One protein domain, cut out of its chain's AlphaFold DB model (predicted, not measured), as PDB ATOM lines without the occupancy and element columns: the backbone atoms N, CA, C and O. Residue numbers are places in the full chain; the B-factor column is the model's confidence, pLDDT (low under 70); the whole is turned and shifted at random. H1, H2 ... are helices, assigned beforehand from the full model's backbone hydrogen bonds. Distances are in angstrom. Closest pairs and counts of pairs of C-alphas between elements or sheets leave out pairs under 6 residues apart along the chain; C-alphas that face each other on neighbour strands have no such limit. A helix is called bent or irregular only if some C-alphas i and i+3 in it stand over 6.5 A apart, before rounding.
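Overview. This is residues 200 to 340 of the 340 residues of an uncharacterized protein of Armadillidium vulgare (UniProt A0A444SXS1). A long, kinked helix, H4, runs through the middle as a spine, and the other six helices pack on it. H3 folds back along its first half with H1 lying across that pair, while the hairpin of H6 and H7 crosses its second half, with short H5 beside H6 and H2 on another side of H4; the last residues, 333 to 340, stick out. The printed part has 141 residues with seven named helices, H1 to H7 in order, and no named strand, and its class is all helix. It is compact, with a radius of gyration of the C-alphas of 15.8 A and spans of 49 by 43 by 27 A.

Arrangement. The hub is H4, residues 247 to 276, which touches six helices and has a kink of 39 degrees near residue 254. H3, residues 230 to 244, forms a helical hairpin with it, at a shallow tilt of 15 degrees, opposite ways; their closest C-alphas, of Val 232 and Met 261, are 6.0 A apart. H1, residues 200 to 212, touches H4 with residues 210 to 212 alone, about perpendicular at 84 degrees, the C-alphas of Ile 211 and Arg 258 being closest at 6.4 A. H2, residues 221 to 228, touches H4 at a steep tilt of 67 degrees, closest at the C-alphas of Val 222 and Ala 265, 5.4 A. H6, residues 290 to 304, touches residues 266 to 275 of H4 at a steep tilt of 64 degrees, closest at the C-alphas of Phe 271 and Thr 299, 5.6 A. H7, residues 314 to 336, forms a helical hairpin with H6 at a shallow tilt of 28 degrees, closest at the C-alphas of Ala 304 and Lys 317, 5.3 A. H7 touches H4 about perpendicular at 84 degrees, closest at the C-alphas of Leu 264 and Leu 320, 7.2 A. H5, residues 284 to 288, touches H4, closest at the C-alphas of Leu 268 and Tyr 284, 5.8 A. H1 and H7 are apart. Every O i to N i+4 pair is within hydrogen-bond range in H1, H2 and H7, against 9 of 11 in H3, 24 of 26 in H4, 9 of 11 in H6 and 0 of 1 in H5, where 0 of 2 O i to N i+3 pairs are.

Along the chain. H4 is 42.5 A long from C-alpha 247 at (222.605, 118.162, 146.082) to C-alpha 276 at (204.335, 136.136, 180.007). H7 measures 32.7 A, H6 21.3 A, H3 20.9 A and H1 15.1 A, which begins with C-alpha 200 at (205.079, 113.517, 153.841). H4, H5 and H6 are irregular: C-alphas 248 and 251 are 8.9 A apart, 291 and 294 are 7.7 A apart, and 285 and 288, only just, 6.7 A.

Size, cuts and confidence. The C-alphas farthest apart, of Lys 308 and Arg 340, are 50.5 A apart. The printed part has no cut and no long link. The mean pLDDT of the printed part is 80.7; 25 residues are under 70, namely 200 to 204, 217 to 219, 244 to 249 and 330 to 340.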
ATOM      1  N   ASN A 200     205.012 113.686 152.390       50.59
ATOM      2  CA  ASN A 200     205.079 113.517 153.841       50.59
ATOM      3  C   ASN A 200     205.853 112.244 154.226       50.59
ATOM      4  O   ASN A 200     206.789 112.335 154.993       50.59
ATOM      5  N   GLY A 201     205.610 111.074 153.627       48.59
ATOM      6  CA  GLY A 201     206.287 109.843 154.072       48.59
ATOM      7  C   GLY A 201     207.794 109.782 153.768       48.59
ATOM      8  O   GLY A 201     208.588 109.372 154.612       48.59
ATOM      9  N   VAL A 202     208.204 110.178 152.558       49.59
ATOM     10  CA  VAL A 202     209.611 110.087 152.114       49.59
ATOM     11  C   VAL A 202     210.401 111.343 152.486       49.59
ATOM     12  O   VAL A 202     211.538 111.231 152.939       49.59
ATOM     13  N   SER A 203     209.805 112.535 152.364       64.31
ATOM     14  CA  SER A 203     210.456 113.780 152.785       64.31
ATOM     15  C   SER A 203     210.605 113.854 154.298       64.31
ATOM     16  O   SER A 203     211.572 114.451 154.753       64.31
ATOM     17  N   GLU A 204     209.695 113.275 155.086       67.75
ATOM     18  CA  GLU A 204     209.800 113.289 156.553       67.75
ATOM     19  C   GLU A 204     210.857 112.312 157.057       67.75
ATOM     20  O   GLU A 204     211.619 112.677 157.948       67.75
ATOM     21  N   LYS A 205     210.994 111.133 156.431       75.50
ATOM     22  CA  LYS A 205     212.122 110.223 156.697       75.50
ATOM     23  C   LYS A 205     213.460 110.874 156.357       75.50
ATOM     24  O   LYS A 205     214.329 110.953 157.216       75.50
ATOM     25  N   LEU A 206     213.590 111.437 155.153       78.81
ATOM     26  CA  LEU A 206     214.817 112.128 154.749       78.81
ATOM     27  C   LEU A 206     215.106 113.350 155.628       78.81
ATOM     28  O   LEU A 206     216.255 113.578 155.994       78.81
ATOM     29  N   PHE A 207     214.089 114.131 155.990       82.69
ATOM     30  CA  PHE A 207     214.247 115.258 156.905       82.69
ATOM     31  C   PHE A 207     214.707 114.791 158.289       82.69
ATOM     32  O   PHE A 207     215.626 115.379 158.858       82.69
ATOM     33  N   LYS A 208     214.128 113.708 158.814       84.38
ATOM     34  CA  LYS A 208     214.541 113.130 160.091       84.38
ATOM     35  C   LYS A 208     216.013 112.708 160.060       84.38
ATOM     36  O   LYS A 208     216.797 113.238 160.842       84.38
ATOM     37  N   GLU A 209     216.393 111.883 159.088       82.31
ATOM     38  CA  GLU A 209     217.751 111.337 158.948       82.31
ATOM     39  C   GLU A 209     218.809 112.425 158.698       82.31
ATOM     40  O   GLU A 209     219.916 112.376 159.228       82.31
ATOM     41  N   ASN A 210     218.488 113.438 157.886       83.56
ATOM     42  CA  ASN A 210     219.470 114.440 157.460       83.56
ATOM     43  C   ASN A 210     219.515 115.673 158.376       83.56
ATOM     44  O   ASN A 210     220.548 116.345 158.448       83.56
ATOM     45  N   ILE A 211     218.424 115.982 159.080       87.31
ATOM     46  CA  ILE A 211     218.303 117.182 159.916       87.31
ATOM     47  C   ILE A 211     218.121 116.817 161.388       87.31
ATOM     48  O   ILE A 211     218.993 117.163 162.183       87.31
ATOM     49  N   LEU A 212     217.032 116.135 161.757       85.75
ATOM     50  CA  LEU A 212     216.653 115.948 163.167       85.75
ATOM     51  C   LEU A 212     217.615 115.043 163.946       85.75
ATOM     52  O   LEU A 212     217.943 115.353 165.095       85.75
ATOM     53  N   ASP A 213     218.089 113.967 163.320       83.88
ATOM     54  CA  ASP A 213     219.017 113.010 163.932       83.88
ATOM     55  C   ASP A 213     220.416 113.626 164.132       83.88
ATOM     56  O   ASP A 213     221.148 113.246 165.043       83.88
ATOM     57  N   ASN A 214     220.745 114.654 163.340       82.44
ATOM     58  CA  ASN A 214     222.001 115.406 163.408       82.44
ATOM     59  C   ASN A 214     221.906 116.694 164.249       82.44
ATOM     60  O   ASN A 214     222.848 117.492 164.278       82.44
ATOM     61  N   LEU A 215     220.777 116.950 164.917       80.19
ATOM     62  CA  LEU A 215     220.720 117.970 165.966       80.19
ATOM     63  C   LEU A 215     221.534 117.487 167.175       80.19
ATOM     64  O   LEU A 215     221.499 116.301 167.504       80.19
ATOM     65  N   ARG A 216     222.259 118.397 167.849       72.38
ATOM     66  CA  ARG A 216     223.066 118.068 169.044       72.38
ATOM     67  C   ARG A 216     222.226 117.227 170.021       72.38
ATOM     68  O   ARG A 216     221.047 117.506 170.226       72.38
ATOM     69  N   LYS A 217     222.834 116.195 170.612       62.41
ATOM     70  CA  LYS A 217     222.151 115.286 171.550       62.41
ATOM     71  C   LYS A 217     221.820 115.934 172.899       62.41
ATOM     72  O   LYS A 217     220.959 115.407 173.593       62.41
ATOM     73  N   ALA A 218     222.467 117.049 173.248       58.78
ATOM     74  CA  ALA A 218     222.190 117.781 174.482       58.78
ATOM     75  C   ALA A 218     220.686 118.090 174.597       58.78
ATOM     76  O   ALA A 218     220.077 118.628 173.669       58.78
ATOM     77  N   SER A 219     220.088 117.724 175.730       60.00
ATOM     78  CA  SER A 219     218.652 117.796 176.031       60.00
ATOM     79  C   SER A 219     218.163 119.219 176.321       60.00
ATOM     80  O   SER A 219     217.226 119.407 177.099       60.00
ATOM     81  N   SER A 220     218.761 120.229 175.684       79.56
ATOM     82  CA  SER A 220     218.328 121.611 175.852       79.56
ATOM     83  C   SER A 220     216.887 121.781 175.377       79.56
ATOM     84  O   SER A 220     216.445 121.144 174.412       79.56
ATOM     85  N   GLU A 221     216.159 122.674 176.040       86.44
ATOM     86  CA  GLU A 221     214.763 122.974 175.714       86.44
ATOM     87  C   GLU A 221     214.602 123.393 174.242       86.44
ATOM     88  O   GLU A 221     213.674 122.971 173.555       86.44
ATOM     89  N   VAL A 222     215.607 124.092 173.704       88.62
ATOM     90  CA  VAL A 222     215.733 124.440 172.282       88.62
ATOM     91  C   VAL A 222     215.671 123.198 171.389       88.62
ATOM     92  O   VAL A 222     214.931 123.167 170.407       88.62
ATOM     93  N   THR A 223     216.436 122.155 171.716       87.50
ATOM     94  CA  THR A 223     216.518 120.943 170.893       87.50
ATOM     95  C   THR A 223     215.222 120.132 170.971       87.50
ATOM     96  O   THR A 223     214.782 119.586 169.956       87.50
ATOM     97  N   LYS A 224     214.572 120.083 172.144       88.50
ATOM     98  CA  LYS A 224     213.236 119.479 172.284       88.50
ATOM     99  C   LYS A 224     212.215 120.219 171.427       88.50
ATOM    100  O   LYS A 224     211.471 119.580 170.679       88.50
ATOM    101  N   LEU A 225     212.233 121.552 171.464       88.31
ATOM    102  CA  LEU A 225     211.327 122.385 170.682       88.31
ATOM    103  C   LEU A 225     211.544 122.192 169.175       88.31
ATOM    104  O   LEU A 225     210.575 122.035 168.440       88.31
ATOM    105  N   CYS A 226     212.793 122.072 168.706       87.56
ATOM    106  CA  CYS A 226     213.083 121.761 167.300       87.56
ATOM    107  C   CYS A 226     212.476 120.436 166.809       87.56
ATOM    108  O   CYS A 226     212.224 120.301 165.612       87.56
ATOM    109  N   ARG A 227     212.277 119.452 167.698       87.12
ATOM    110  CA  ARG A 227     211.733 118.125 167.351       87.12
ATOM    111  C   ARG A 227     210.216 118.027 167.487       87.12
ATOM    112  O   ARG A 227     209.631 117.122 166.904       87.12
ATOM    113  N   THR A 228     209.598 118.912 168.262       84.69
ATOM    114  CA  THR A 228     208.189 118.793 168.673       84.69
ATOM    115  C   THR A 228     207.323 119.941 168.172       84.69
ATOM    116  O   THR A 228     206.164 119.721 167.828       84.69
ATOM    117  N   ASN A 229     207.865 121.159 168.094       85.88
ATOM    118  CA  ASN A 229     207.079 122.335 167.763       85.88
ATOM    119  C   ASN A 229     206.736 122.385 166.260       85.88
ATOM    120  O   ASN A 229     207.649 122.388 165.423       85.88
ATOM    121  N   PRO A 230     205.443 122.496 165.894       83.62
ATOM    122  CA  PRO A 230     205.015 122.517 164.497       83.62
ATOM    123  C   PRO A 230     205.599 123.668 163.669       83.62
ATOM    124  O   PRO A 230     205.893 123.467 162.493       83.62
ATOM    125  N   ILE A 231     205.796 124.852 164.259       85.62
ATOM    126  CA  ILE A 231     206.334 126.037 163.569       85.62
ATOM    127  C   ILE A 231     207.792 125.782 163.174       85.62
ATOM    128  O   ILE A 231     208.168 125.963 162.015       85.62
ATOM    129  N   VAL A 232     208.602 125.290 164.117       87.94
ATOM    130  CA  VAL A 232     210.028 125.008 163.884       87.94
ATOM    131  C   VAL A 232     210.215 123.860 162.894       87.94
ATOM    132  O   VAL A 232     211.047 123.946 161.987       87.94
ATOM    133  N   LEU A 233     209.419 122.795 163.028       88.25
ATOM    134  CA  LEU A 233     209.441 121.659 162.107       88.25
ATOM    135  C   LEU A 233     209.044 122.072 160.688       88.25
ATOM    136  O   LEU A 233     209.698 121.659 159.731       88.25
ATOM    137  N   GLN A 234     207.996 122.886 160.544       83.94
ATOM    138  CA  GLN A 234     207.539 123.358 159.240       83.94
ATOM    139  C   GLN A 234     208.603 124.229 158.568       83.94
ATOM    140  O   GLN A 234     208.962 123.964 157.421       83.94
ATOM    141  N   TYR A 235     209.182 125.180 159.308       88.56
ATOM    142  CA  TYR A 235     210.297 125.990 158.827       88.56
ATOM    143  C   TYR A 235     211.461 125.118 158.329       88.56
ATOM    144  O   TYR A 235     211.934 125.278 157.204       88.56
ATOM    145  N   GLY A 236     211.889 124.142 159.138       88.75
ATOM    146  CA  GLY A 236     212.969 123.225 158.779       88.75
ATOM    147  C   GLY A 236     212.674 122.416 157.513       88.75
ATOM    148  O   GLY A 236     213.543 122.288 156.649       88.75
ATOM    149  N   LYS A 237     211.444 121.906 157.373       86.62
ATOM    150  CA  LYS A 237     210.997 121.168 156.181       86.62
ATOM    151  C   LYS A 237     211.054 122.038 154.928       86.62
ATOM    152  O   LYS A 237     211.534 121.578 153.893       86.62
ATOM    153  N   ASP A 238     210.602 123.285 155.013       84.06
ATOM    154  CA  ASP A 238     210.574 124.185 153.860       84.06
ATOM    155  C   ASP A 238     211.984 124.591 153.414       84.06
ATOM    156  O   ASP A 238     212.287 124.537 152.221       84.06
ATOM    157  N   GLN A 239     212.892 124.851 154.358       84.94
ATOM    158  CA  GLN A 239     214.301 125.082 154.031       84.94
ATOM    159  C   GLN A 239     214.967 123.832 153.433       84.94
ATOM    160  O   GLN A 239     215.742 123.929 152.477       84.94
ATOM    161  N   PHE A 240     214.632 122.638 153.932       85.31
ATOM    162  CA  PHE A 240     215.203 121.376 153.455       85.31
ATOM    163  C   PHE A 240     214.810 121.032 152.009       85.31
ATOM    164  O   PHE A 240     215.639 120.492 151.271       85.31
ATOM    165  N   LYS A 241     213.603 121.396 151.551       81.81
ATOM    166  CA  LYS A 241     213.167 121.182 150.153       81.81
ATOM    167  C   LYS A 241     214.140 121.793 149.138       81.81
ATOM    168  O   LYS A 241     214.461 121.159 148.134       81.81
ATOM    169  N   SER A 242     214.673 122.980 149.435       70.62
ATOM    170  CA  SER A 242     215.648 123.668 148.573       70.62
ATOM    171  C   SER A 242     216.990 122.924 148.452       70.62
ATOM    172  O   SER A 242     217.700 123.061 147.453       70.62
ATOM    173  N   ILE A 243     217.338 122.100 149.448       75.25
ATOM    174  CA  ILE A 243     218.564 121.290 149.476       75.25
ATOM    175  C   ILE A 243     218.394 120.043 148.611       75.25
ATOM    176  O   ILE A 243     219.294 119.699 147.848       75.25
ATOM    177  N   VAL A 244     217.232 119.388 148.694       67.12
ATOM    178  CA  VAL A 244     216.921 118.185 147.904       67.12
ATOM    179  C   VAL A 244     216.941 118.486 146.400       67.12
ATOM    180  O   VAL A 244     217.389 117.652 145.616       67.12
ATOM    181  N   ALA A 245     216.539 119.695 145.997       64.50
ATOM    182  CA  ALA A 245     216.602 120.136 144.605       64.50
ATOM    183  C   ALA A 245     218.042 120.345 144.077       64.50
ATOM    184  O   ALA A 245     218.270 120.237 142.872       64.50
ATOM    185  N   HIS A 246     219.024 120.607 144.955       62.47
ATOM    186  CA  HIS A 246     220.399 120.970 144.578       62.47
ATOM    187  C   HIS A 246     221.462 120.283 145.469       62.47
ATOM    188  O   HIS A 246     221.994 120.899 146.399       62.47
ATOM    189  N   PRO A 247     221.828 119.018 145.176       62.72
ATOM    190  CA  PRO A 247     222.605 118.162 146.082       62.72
ATOM    191  C   PRO A 247     224.106 118.487 146.202       62.72
ATOM    192  O   PRO A 247     224.757 117.993 147.121       62.72
ATOM    193  N   SER A 248     224.680 119.324 145.330       58.12
ATOM    194  CA  SER A 248     226.136 119.570 145.258       58.12
ATOM    195  C   SER A 248     226.744 120.292 146.472       58.12
ATOM    196  O   SER A 248     227.959 120.280 146.635       58.12
ATOM    197  N   LYS A 249     225.925 120.897 147.346       60.34
ATOM    198  CA  LYS A 249     226.355 121.563 148.596       60.34
ATOM    199  C   LYS A 249     225.556 121.080 149.819       60.34
ATOM    200  O   LYS A 249     225.195 121.872 150.688       60.34
ATOM    201  N   GLY A 250     225.236 119.783 149.856       71.81
ATOM    202  CA  GLY A 250     224.286 119.195 150.807       71.81
ATOM    203  C   GLY A 250     224.605 119.452 152.284       71.81
ATOM    204  O   GLY A 250     223.738 119.927 153.009       71.81
ATOM    205  N   GLU A 251     225.832 119.185 152.743       81.31
ATOM    206  CA  GLU A 251     226.118 119.198 154.188       81.31
ATOM    207  C   GLU A 251     226.229 120.601 154.797       81.31
ATOM    208  O   GLU A 251     225.670 120.847 155.864       81.31
ATOM    209  N   SER A 252     226.872 121.550 154.108       80.94
ATOM    210  CA  SER A 252     226.943 122.944 154.579       80.94
ATOM    211  C   SER A 252     225.542 123.561 154.705       80.94
ATOM    212  O   SER A 252     225.185 124.108 155.749       80.94
ATOM    213  N   LYS A 253     224.676 123.340 153.706       83.62
ATOM    214  CA  LYS A 253     223.279 123.786 153.772       83.62
ATOM    215  C   LYS A 253     222.493 123.093 154.888       83.62
ATOM    216  O   LYS A 253     221.716 123.743 155.576       83.62
ATOM    217  N   ARG A 254     222.698 121.792 155.132       86.62
ATOM    218  CA  ARG A 254     222.048 121.093 156.259       86.62
ATOM    219  C   ARG A 254     222.488 121.659 157.611       86.62
ATOM    220  O   ARG A 254     221.643 121.829 158.490       86.62
ATOM    221  N   LYS A 255     223.776 121.992 157.778       87.19
ATOM    222  CA  LYS A 255     224.281 122.696 158.972       87.19
ATOM    223  C   LYS A 255     223.583 124.043 159.152       87.19
ATOM    224  O   LYS A 255     223.129 124.327 160.259       87.19
ATOM    225  N   GLN A 256     223.434 124.814 158.073       88.25
ATOM    226  CA  GLN A 256     222.706 126.083 158.087       88.25
ATOM    227  C   GLN A 256     221.252 125.890 158.535       88.25
ATOM    228  O   GLN A 256     220.830 126.540 159.484       88.25
ATOM    229  N   VAL A 257     220.523 124.926 157.957       90.38
ATOM    230  CA  VAL A 257     219.131 124.622 158.347       90.38
ATOM    231  C   VAL A 257     219.023 124.278 159.831       90.38
ATOM    232  O   VAL A 257     218.183 124.840 160.533       90.38
ATOM    233  N   ARG A 258     219.900 123.407 160.346       90.75
ATOM    234  CA  ARG A 258     219.945 123.078 161.782       90.75
ATOM    235  C   ARG A 258     220.251 124.310 162.644       90.75
ATOM    236  O   ARG A 258     219.709 124.444 163.739       90.75
ATOM    237  N   GLY A 259     221.116 125.207 162.171       90.25
ATOM    238  CA  GLY A 259     221.402 126.497 162.803       90.25
ATOM    239  C   GLY A 259     220.162 127.385 162.895       90.25
ATOM    240  O   GLY A 259     219.782 127.782 163.996       90.25
ATOM    241  N   SER A 260     219.488 127.612 161.767       92.31
ATOM    242  CA  SER A 260     218.284 128.443 161.676       92.31
ATOM    243  C   SER A 260     217.119 127.875 162.491       92.31
ATOM    244  O   SER A 260     216.457 128.620 163.206       92.31
ATOM    245  N   MET A 261     216.913 126.551 162.486       93.19
ATOM    246  CA  MET A 261     215.904 125.899 163.335       93.19
ATOM    247  C   MET A 261     216.155 126.141 164.827       93.19
ATOM    248  O   MET A 261     215.218 126.428 165.570       93.19
ATOM    249  N   ARG A 262     217.414 126.047 165.278       93.12
ATOM    250  CA  ARG A 262     217.777 126.319 166.678       93.12
ATOM    251  C   ARG A 262     217.651 127.797 167.028       93.12
ATOM    252  O   ARG A 262     217.282 128.120 168.151       93.12
ATOM    253  N   LEU A 263     217.972 128.695 166.098       93.44
ATOM    254  CA  LEU A 263     217.790 130.133 166.290       93.44
ATOM    255  C   LEU A 263     216.301 130.483 166.431       93.44
ATOM    256  O   LEU A 263     215.929 131.179 167.370       93.44
ATOM    257  N   LEU A 264     215.447 129.911 165.581       94.62
ATOM    258  CA  LEU A 264     213.996 130.060 165.679       94.62
ATOM    259  C   LEU A 264     213.442 129.492 166.993       94.62
ATOM    260  O   LEU A 264     212.631 130.137 167.646       94.62
ATOM    261  N   ALA A 265     213.892 128.309 167.411       93.25
ATOM    262  CA  ALA A 265     213.463 127.724 168.678       93.25
ATOM    263  C   ALA A 265     213.858 128.594 169.886       93.25
ATOM    264  O   ALA A 265     213.038 128.796 170.779       93.25
ATOM    265  N   ARG A 266     215.072 129.168 169.889       93.81
ATOM    266  CA  ARG A 266     215.497 130.149 170.907       93.81
ATOM    267  C   ARG A 266     214.592 131.378 170.923       93.81
ATOM    268  O   ARG A 266     214.160 131.791 171.994       93.81
ATOM    269  N   PHE A 267     214.261 131.908 169.747       95.62
ATOM    270  CA  PHE A 267     213.313 133.012 169.611       95.62
ATOM    271  C   PHE A 267     211.948 132.697 170.206       95.62
ATOM    272  O   PHE A 267     211.461 133.471 171.019       95.62
ATOM    273  N   LEU A 268     211.357 131.551 169.873       93.75
ATOM    274  CA  LEU A 268     210.037 131.181 170.380       93.75
ATOM    275  C   LEU A 268     210.014 131.041 171.909       93.75
ATOM    276  O   LEU A 268     209.091 131.544 172.546       93.75
ATOM    277  N   LEU A 269     211.037 130.412 172.496       93.06
ATOM    278  CA  LEU A 269     211.165 130.301 173.953       93.06
ATOM    279  C   LEU A 269     211.254 131.680 174.607       93.06
ATOM    280  O   LEU A 269     210.480 131.977 175.517       93.06
ATOM    281  N   LYS A 270     212.149 132.538 174.105       94.56
ATOM    282  CA  LYS A 270     212.377 133.863 174.684       94.56
ATOM    283  C   LYS A 270     211.188 134.804 174.479       94.56
ATOM    284  O   LYS A 270     210.873 135.583 175.369       94.56
ATOM    285  N   PHE A 271     210.480 134.678 173.358       93.69
ATOM    286  CA  PHE A 271     209.254 135.424 173.072       93.69
ATOM    287  C   PHE A 271     208.166 135.139 174.110       93.69
ATOM    288  O   PHE A 271     207.570 136.067 174.656       93.69
ATOM    289  N   VAL A 272     207.931 133.860 174.418       92.69
ATOM    290  CA  VAL A 272     206.958 133.469 175.446       92.69
ATOM    291  C   VAL A 272     207.431 133.894 176.835       92.69
ATOM    292  O   VAL A 272     206.627 134.381 177.623       92.69
ATOM    293  N   GLU A 273     208.723 133.756 177.138       93.25
ATOM    294  CA  GLU A 273     209.305 134.199 178.410       93.25
ATOM    295  C   GLU A 273     209.078 135.700 178.656       93.25
ATOM    296  O   GLU A 273     208.519 136.070 179.686       93.25
ATOM    297  N   ILE A 274     209.433 136.560 177.693       93.31
ATOM    298  CA  ILE A 274     209.243 138.018 177.786       93.31
ATOM    299  C   ILE A 274     207.750 138.364 177.818       93.31
ATOM    300  O   ILE A 274     207.307 139.215 178.595       93.31
ATOM    301  N   GLY A 275     206.951 137.699 176.982       90.75
ATOM    302  CA  GLY A 275     205.534 137.999 176.840       90.75
ATOM    303  C   GLY A 275     204.688 137.636 178.056       90.75
ATOM    304  O   GLY A 275     203.733 138.359 178.348       90.75
ATOM    305  N   LYS A 276     205.059 136.590 178.806       91.81
ATOM    306  CA  LYS A 276     204.335 136.136 180.007       91.81
ATOM    307  C   LYS A 276     204.186 137.218 181.074       91.81
ATOM    308  O   LYS A 276     203.189 137.217 181.787       91.81
ATOM    309  N   ASN A 277     205.110 138.178 181.128       85.94
ATOM    310  CA  ASN A 277     205.043 139.306 182.060       85.94
ATOM    311  C   ASN A 277     203.823 140.211 181.824       85.94
ATOM    312  O   ASN A 277     203.319 140.825 182.758       85.94
ATOM    313  N   LYS A 278     203.356 140.319 180.573       84.75
ATOM    314  CA  LYS A 278     202.228 141.187 180.177       84.75
ATOM    315  C   LYS A 278     200.995 140.392 179.749       84.75
ATOM    316  O   LYS A 278     199.877 140.889 179.832       84.75
ATOM    317  N   HIS A 279     201.198 139.172 179.266       87.50
ATOM    318  CA  HIS A 279     200.174 138.314 178.689       87.50
ATOM    319  C   HIS A 279     200.412 136.866 179.149       87.50
ATOM    320  O   HIS A 279     201.146 136.138 178.481       87.50
ATOM    321  N   PRO A 280     199.806 136.438 180.271       86.38
ATOM    322  CA  PRO A 280     200.032 135.106 180.844       86.38
ATOM    323  C   PRO A 280     199.742 133.949 179.877       86.38
ATOM    324  O   PRO A 280     200.457 132.949 179.886       86.38
ATOM    325  N   ASP A 281     198.755 134.126 178.995       86.06
ATOM    326  CA  ASP A 281     198.316 133.119 178.020       86.06
ATOM    327  C   ASP A 281     199.066 133.181 176.676       86.06
ATOM    328  O   ASP A 281     198.611 132.602 175.688       86.06
ATOM    329  N   ILE A 282     200.183 133.915 176.594       89.56
ATOM    330  CA  ILE A 282     200.935 134.042 175.341       89.56
ATOM    331  C   ILE A 282     201.490 132.685 174.891       89.56
ATOM    332  O   ILE A 282     202.127 131.959 175.661       89.56
ATOM    333  N   CYS A 283     201.275 132.349 173.622       87.25
ATOM    334  CA  CYS A 283     201.751 131.104 173.027       87.25
ATOM    335  C   CYS A 283     202.724 131.363 171.871       87.25
ATOM    336  O   CYS A 283     202.949 132.495 171.452       87.25
ATOM    337  N   TYR A 284     203.331 130.310 171.325       87.56
ATOM    338  CA  TYR A 284     204.301 130.473 170.241       87.56
ATOM    339  C   TYR A 284     203.665 131.050 168.979       87.56
ATOM    340  O   TYR A 284     204.279 131.853 168.301       87.56
ATOM    341  N   GLU A 285     202.424 130.696 168.665       86.06
ATOM    342  CA  GLU A 285     201.702 131.153 167.476       86.06
ATOM    343  C   GLU A 285     201.350 132.642 167.524       86.06
ATOM    344  O   GLU A 285     200.878 133.191 166.533       86.06
ATOM    345  N   ASP A 286     201.549 133.311 168.655       86.00
ATOM    346  CA  ASP A 286     201.166 134.701 168.831       86.00
ATOM    347  C   ASP A 286     202.119 135.692 168.157       86.00
ATOM    348  O   ASP A 286     201.683 136.794 167.825       86.00
ATOM    349  N   PHE A 287     203.372 135.320 167.860       86.50
ATOM    350  CA  PHE A 287     204.357 136.263 167.299       86.50
ATOM    351  C   PHE A 287     203.925 136.884 165.954       86.50
ATOM    352  O   PHE A 287     204.386 137.962 165.594       86.50
ATOM    353  N   ILE A 288     203.017 136.239 165.210       85.44
ATOM    354  CA  ILE A 288     202.478 136.759 163.940       85.44
ATOM    355  C   ILE A 288     201.402 137.837 164.127       85.44
ATOM    356  O   ILE A 288     201.011 138.490 163.160       85.44
ATOM    357  N   LYS A 289     200.853 137.999 165.335       85.19
ATOM    358  CA  LYS A 289     199.768 138.951 165.584       85.19
ATOM    359  C   LYS A 289     200.367 140.331 165.826       85.19
ATOM    360  O   LYS A 289     201.182 140.501 166.728       85.19
ATOM    361  N   ALA A 290     199.862 141.332 165.102       86.50
ATOM    362  CA  ALA A 290     200.322 142.722 165.199       86.50
ATOM    363  C   ALA A 290     200.374 143.256 166.641       86.50
ATOM    364  O   ALA A 290     201.290 143.988 167.005       86.50
ATOM    365  N   LYS A 291     199.437 142.819 167.496       88.12
ATOM    366  CA  LYS A 291     199.385 143.200 168.915       88.12
ATOM    367  C   LYS A 291     200.634 142.809 169.724       88.12
ATOM    368  O   LYS A 291     200.884 143.418 170.756       88.12
ATOM    369  N   TYR A 292     201.418 141.832 169.264       90.56
ATOM    370  CA  TYR A 292     202.628 141.358 169.941       90.56
ATOM    371  C   TYR A 292     203.930 141.779 169.243       90.56
ATOM    372  O   TYR A 292     205.003 141.376 169.684       90.56
ATOM    373  N   PHE A 293     203.885 142.619 168.200       90.12
ATOM    374  CA  PHE A 293     205.087 143.006 167.444       90.12
ATOM    375  C   PHE A 293     206.153 143.706 168.291       90.12
ATOM    376  O   PHE A 293     207.334 143.440 168.105       90.12
ATOM    377  N   ARG A 294     205.763 144.502 169.294       90.12
ATOM    378  CA  ARG A 294     206.731 145.095 170.236       90.12
ATOM    379  C   ARG A 294     207.518 144.032 171.011       90.12
ATOM    380  O   ARG A 294     208.721 144.166 171.182       90.12
ATOM    381  N   ILE A 295     206.846 142.957 171.431       92.44
ATOM    382  CA  ILE A 295     207.479 141.828 172.133       92.44
ATOM    383  C   ILE A 295     208.396 141.070 171.170       92.44
ATOM    384  O   ILE A 295     209.479 140.644 171.556       92.44
ATOM    385  N   VAL A 296     207.997 140.930 169.901       91.06
ATOM    386  CA  VAL A 296     208.838 140.332 168.855       91.06
ATOM    387  C   VAL A 296     210.126 141.128 168.658       91.06
ATOM    388  O   VAL A 296     211.203 140.538 168.684       91.06
ATOM    389  N   GLU A 297     210.037 142.448 168.501       90.44
ATOM    390  CA  GLU A 297     211.203 143.324 168.339       90.44
ATOM    391  C   GLU A 297     212.145 143.258 169.545       90.44
ATOM    392  O   GLU A 297     213.351 143.080 169.372       90.44
ATOM    393  N   GLU A 298     211.590 143.321 170.758       91.88
ATOM    394  CA  GLU A 298     212.338 143.171 172.010       91.88
ATOM    395  C   GLU A 298     213.044 141.809 172.077       91.88
ATOM    396  O   GLU A 298     214.241 141.733 172.353       91.88
ATOM    397  N   THR A 299     212.345 140.729 171.723       93.44
ATOM    398  CA  THR A 299     212.910 139.372 171.706       93.44
ATOM    399  C   THR A 299     214.051 139.242 170.696       93.44
ATOM    400  O   THR A 299     215.080 138.638 171.002       93.44
ATOM    401  N   ILE A 300     213.894 139.810 169.492       91.94
ATOM    402  CA  ILE A 300     214.951 139.827 168.469       91.94
ATOM    403  C   ILE A 300     216.183 140.550 169.006       91.94
ATOM    404  O   ILE A 300     217.301 140.072 168.815       91.94
ATOM    405  N   PHE A 301     215.980 141.693 169.663       90.25
ATOM    406  CA  PHE A 301     217.068 142.478 170.229       90.25
ATOM    407  C   PHE A 301     217.811 141.692 171.311       90.25
ATOM    408  O   PHE A 301     219.019 141.526 171.193       90.25
ATOM    409  N   VAL A 302     217.091 141.122 172.283       91.38
ATOM    410  CA  VAL A 302     217.671 140.328 173.378       91.38
ATOM    411  C   VAL A 302     218.497 139.150 172.856       91.38
ATOM    412  O   VAL A 302     219.592 138.908 173.345       91.38
ATOM    413  N   ILE A 303     218.017 138.435 171.834       90.75
ATOM    414  CA  ILE A 303     218.750 137.295 171.253       90.75
ATOM    415  C   ILE A 303     219.980 137.728 170.457       90.75
ATOM    416  O   ILE A 303     220.933 136.959 170.336       90.75
ATOM    417  N   ALA A 304     219.950 138.923 169.872       89.44
ATOM    418  CA  ALA A 304     221.054 139.436 169.079       89.44
ATOM    419  C   ALA A 304     222.173 140.047 169.935       89.44
ATOM    420  O   ALA A 304     223.223 140.354 169.381       89.44
ATOM    421  N   ILE A 305     221.992 140.251 171.241       88.81
ATOM    422  CA  ILE A 305     223.061 140.766 172.104       88.81
ATOM    423  C   ILE A 305     224.097 139.667 172.352       88.81
ATOM    424  O   ILE A 305     223.768 138.561 172.775       88.81
ATOM    425  N   ASN A 306     225.367 139.988 172.113       79.31
ATOM    426  CA  ASN A 306     226.482 139.184 172.590       79.31
ATOM    427  C   ASN A 306     226.714 139.495 174.071       79.31
ATOM    428  O   ASN A 306     227.186 140.582 174.393       79.31
ATOM    429  N   GLU A 307     226.420 138.549 174.961       75.88
ATOM    430  CA  GLU A 307     226.595 138.725 176.413       75.88
ATOM    431  C   GLU A 307     228.040 139.072 176.810       75.88
ATOM    432  O   GLU A 307     228.248 139.742 177.814       75.88
ATOM    433  N   LYS A 308     229.044 138.665 176.018       75.56
ATOM    434  CA  LYS A 308     230.462 138.941 176.315       75.56
ATOM    435  C   LYS A 308     230.910 140.350 175.934       75.56
ATOM    436  O   LYS A 308     231.830 140.883 176.542       75.56
ATOM    437  N   GLU A 309     230.314 140.917 174.891       74.31
ATOM    438  CA  GLU A 309     230.753 142.189 174.297       74.31
ATOM    439  C   GLU A 309     229.738 143.316 174.504       74.31
ATOM    440  O   GLU A 309     229.984 144.435 174.061       74.31
ATOM    441  N   GLU A 310     228.576 143.001 175.089       78.00
ATOM    442  CA  GLU A 310     227.403 143.877 175.242       78.00
ATOM    443  C   GLU A 310     226.974 144.575 173.937       78.00
ATOM    444  O   GLU A 310     226.264 145.582 173.929       78.00
ATOM    445  N   LYS A 311     227.385 144.021 172.792       81.06
ATOM    446  CA  LYS A 311     227.124 144.555 171.456       81.06
ATOM    447  C   LYS A 311     226.112 143.699 170.720       81.06
ATOM    448  O   LYS A 311     226.064 142.476 170.849       81.06
ATOM    449  N   VAL A 312     225.315 144.361 169.889       81.31
ATOM    450  CA  VAL A 312     224.326 143.699 169.040       81.31
ATOM    451  C   VAL A 312     225.023 143.043 167.850       81.31
ATOM    452  O   VAL A 312     225.575 143.718 166.982       81.31
ATOM    453  N   GLN A 313     224.923 141.723 167.761       87.19
ATOM    454  CA  GLN A 313     225.320 140.922 166.611       87.19
ATOM    455  C   GLN A 313     224.346 141.173 165.457       87.19
ATOM    456  O   GLN A 313     223.290 140.542 165.329       87.19
ATOM    457  N   HIS A 314     224.704 142.119 164.588       86.50
ATOM    458  CA  HIS A 314     223.853 142.535 163.475       86.50
ATOM    459  C   HIS A 314     223.499 141.370 162.535       86.50
ATOM    460  O   HIS A 314     222.368 141.266 162.064       86.50
ATOM    461  N   SER A 315     224.431 140.437 162.329       86.25
ATOM    462  CA  SER A 315     224.227 139.246 161.501       86.25
ATOM    463  C   SER A 315     223.127 138.321 162.045       86.25
ATOM    464  O   SER A 315     222.297 137.833 161.275       86.25
ATOM    465  N   VAL A 316     223.063 138.124 163.367       88.12
ATOM    466  CA  VAL A 316     222.021 137.324 164.032       88.12
ATOM    467  C   VAL A 316     220.672 138.029 163.949       88.12
ATOM    468  O   VAL A 316     219.675 137.393 163.601       88.12
ATOM    469  N   LYS A 317     220.648 139.347 164.187       88.38
ATOM    470  CA  LYS A 317     219.442 140.175 164.055       88.38
ATOM    471  C   LYS A 317     218.826 140.057 162.656       88.38
ATOM    472  O   LYS A 317     217.641 139.749 162.541       88.38
ATOM    473  N   LEU A 318     219.629 140.248 161.605       87.94
ATOM    474  CA  LEU A 318     219.172 140.157 160.214       87.94
ATOM    475  C   LEU A 318     218.683 138.750 159.854       87.94
ATOM    476  O   LEU A 318     217.638 138.598 159.223       87.94
ATOM    477  N   HIS A 319     219.407 137.712 160.284       90.44
ATOM    478  CA  HIS A 319     218.999 136.327 160.050       90.44
ATOM    479  C   HIS A 319     217.639 136.051 160.705       90.44
ATOM    480  O   HIS A 319     216.737 135.503 160.069       90.44
ATOM    481  N   LEU A 320     217.455 136.463 161.960       91.31
ATOM    482  CA  LEU A 320     216.213 136.232 162.688       91.31
ATOM    483  C   LEU A 320     215.029 136.989 162.066       91.31
ATOM    484  O   LEU A 320     213.955 136.409 161.911       91.31
ATOM    485  N   GLN A 321     215.238 138.230 161.620       87.81
ATOM    486  CA  GLN A 321     214.239 138.983 160.853       87.81
ATOM    487  C   GLN A 321     213.848 138.260 159.557       87.81
ATOM    488  O   GLN A 321     212.660 138.127 159.267       87.81
ATOM    489  N   ALA A 322     214.818 137.727 158.808       88.25
ATOM    490  CA  ALA A 322     214.541 136.965 157.590       88.25
ATOM    491  C   ALA A 322     213.722 135.690 157.868       88.25
ATOM    492  O   ALA A 322     212.785 135.385 157.127       88.25
ATOM    493  N   ILE A 323     214.028 134.968 158.957       90.25
ATOM    494  CA  ILE A 323     213.243 133.801 159.399       90.25
ATOM    495  C   ILE A 323     211.798 134.210 159.698       90.25
ATOM    496  O   ILE A 323     210.865 133.575 159.206       90.25
ATOM    497  N   ILE A 324     211.611 135.259 160.501       87.88
ATOM    498  CA  ILE A 324     210.288 135.710 160.949       87.88
ATOM    499  C   ILE A 324     209.451 136.192 159.761       87.88
ATOM    500  O   ILE A 324     208.303 135.774 159.628       87.88
ATOM    501  N   ASN A 325     210.030 136.981 158.854       85.75
ATOM    502  CA  ASN A 325     209.340 137.449 157.650       85.75
ATOM    503  C   ASN A 325     208.903 136.278 156.760       85.75
ATOM    504  O   ASN A 325     207.744 136.220 156.350       85.75
ATOM    505  N   SER A 326     209.783 135.291 156.550       85.31
ATOM    506  CA  SER A 326     209.448 134.075 155.795       85.31
ATOM    507  C   SER A 326     208.273 133.306 156.417       85.31
ATOM    508  O   SER A 326     207.410 132.796 155.697       85.31
ATOM    509  N   LEU A 327     208.199 133.246 157.750       84.44
ATOM    510  CA  LEU A 327     207.090 132.610 158.462       84.44
ATOM    511  C   LEU A 327     205.788 133.412 158.365       84.44
ATOM    512  O   LEU A 327     204.729 132.816 158.159       84.44
ATOM    513  N   ILE A 328     205.851 134.740 158.483       79.50
ATOM    514  CA  ILE A 328     204.682 135.623 158.375       79.50
ATOM    515  C   ILE A 328     204.076 135.539 156.971       79.50
ATOM    516  O   ILE A 328     202.866 135.348 156.848       79.50
ATOM    517  N   GLU A 329     204.895 135.606 155.918       75.50
ATOM    518  CA  GLU A 329     204.434 135.462 154.532       75.50
ATOM    519  C   GLU A 329     203.739 134.113 154.314       75.50
ATOM    520  O   GLU A 329     202.617 134.052 153.800       75.50
ATOM    521  N   TYR A 330     204.365 133.024 154.768       67.31
ATOM    522  CA  TYR A 330     203.834 131.672 154.608       67.31
ATOM    523  C   TYR A 330     202.511 131.459 155.359       67.31
ATOM    524  O   TYR A 330     201.545 130.920 154.806       67.31
ATOM    525  N   ILE A 331     202.436 131.891 156.621       62.88
ATOM    526  CA  ILE A 331     201.238 131.732 157.453       62.88
ATOM    527  C   ILE A 331     200.117 132.667 156.967       62.88
ATOM    528  O   ILE A 331     198.960 132.243 156.893       62.88
ATOM    529  N   GLY A 332     200.453 133.890 156.545       56.59
ATOM    530  CA  GLY A 332     199.520 134.852 155.952       56.59
ATOM    531  C   GLY A 332     198.880 134.337 154.659       56.59
ATOM    532  O   GLY A 332     197.652 134.357 154.525       56.59
ATOM    533  N   LEU A 333     199.677 133.768 153.746       48.03
ATOM    534  CA  LEU A 333     199.186 133.098 152.535       48.03
ATOM    535  C   LEU A 333     198.230 131.949 152.880       48.03
ATOM    536  O   LEU A 333     197.162 131.813 152.280       48.03
ATOM    537  N   ARG A 334     198.563 131.132 153.882       46.25
ATOM    538  CA  ARG A 334     197.745 129.976 154.276       46.25
ATOM    539  C   ARG A 334     196.384 130.378 154.854       46.25
ATOM    540  O   ARG A 334     195.403 129.680 154.606       46.25
ATOM    541  N   LEU A 335     196.303 131.498 155.577       42.62
ATOM    542  CA  LEU A 335     195.037 132.058 156.065       42.62
ATOM    543  C   LEU A 335     194.197 132.660 154.929       42.62
ATOM    544  O   LEU A 335     192.983 132.450 154.899       42.62
ATOM    545  N   TYR A 336     194.832 133.328 153.960       34.59
ATOM    546  CA  TYR A 336     194.158 133.845 152.764       34.59
ATOM    547  C   TYR A 336     193.519 132.720 151.933       34.59
ATOM    548  O   TYR A 336     192.350 132.803 151.560       34.59
ATOM    549  N   TYR A 337     194.244 131.619 151.708       34.50
ATOM    550  CA  TYR A 337     193.743 130.467 150.948       34.50
ATOM    551  C   TYR A 337     192.743 129.579 151.704       34.50
ATOM    552  O   TYR A 337     192.138 128.716 151.080       34.50
ATOM    553  N   LYS A 338     192.568 129.755 153.022       37.56
ATOM    554  CA  LYS A 338     191.583 129.008 153.829       37.56
ATOM    555  C   LYS A 338     190.236 129.740 153.957       37.56
ATOM    556  O   LYS A 338     189.262 129.132 154.380       37.56
ATOM    557  N   ARG A 339     190.183 131.034 153.607       36.72
ATOM    558  CA  ARG A 339     188.955 131.857 153.534       36.72
ATOM    559  C   ARG A 339     188.281 131.856 152.152       36.72
ATOM    560  O   ARG A 339     187.246 132.493 151.997       36.72
ATOM    561  N   ARG A 340     188.861 131.168 151.168       34.12
ATOM    562  CA  ARG A 340     188.267 130.854 149.859       34.12
ATOM    563  C   ARG A 340     188.024 129.358 149.773       34.12
ATOM    564  O   ARG A 340     187.071 128.979 149.064       34.12
TER     565      ARG A 340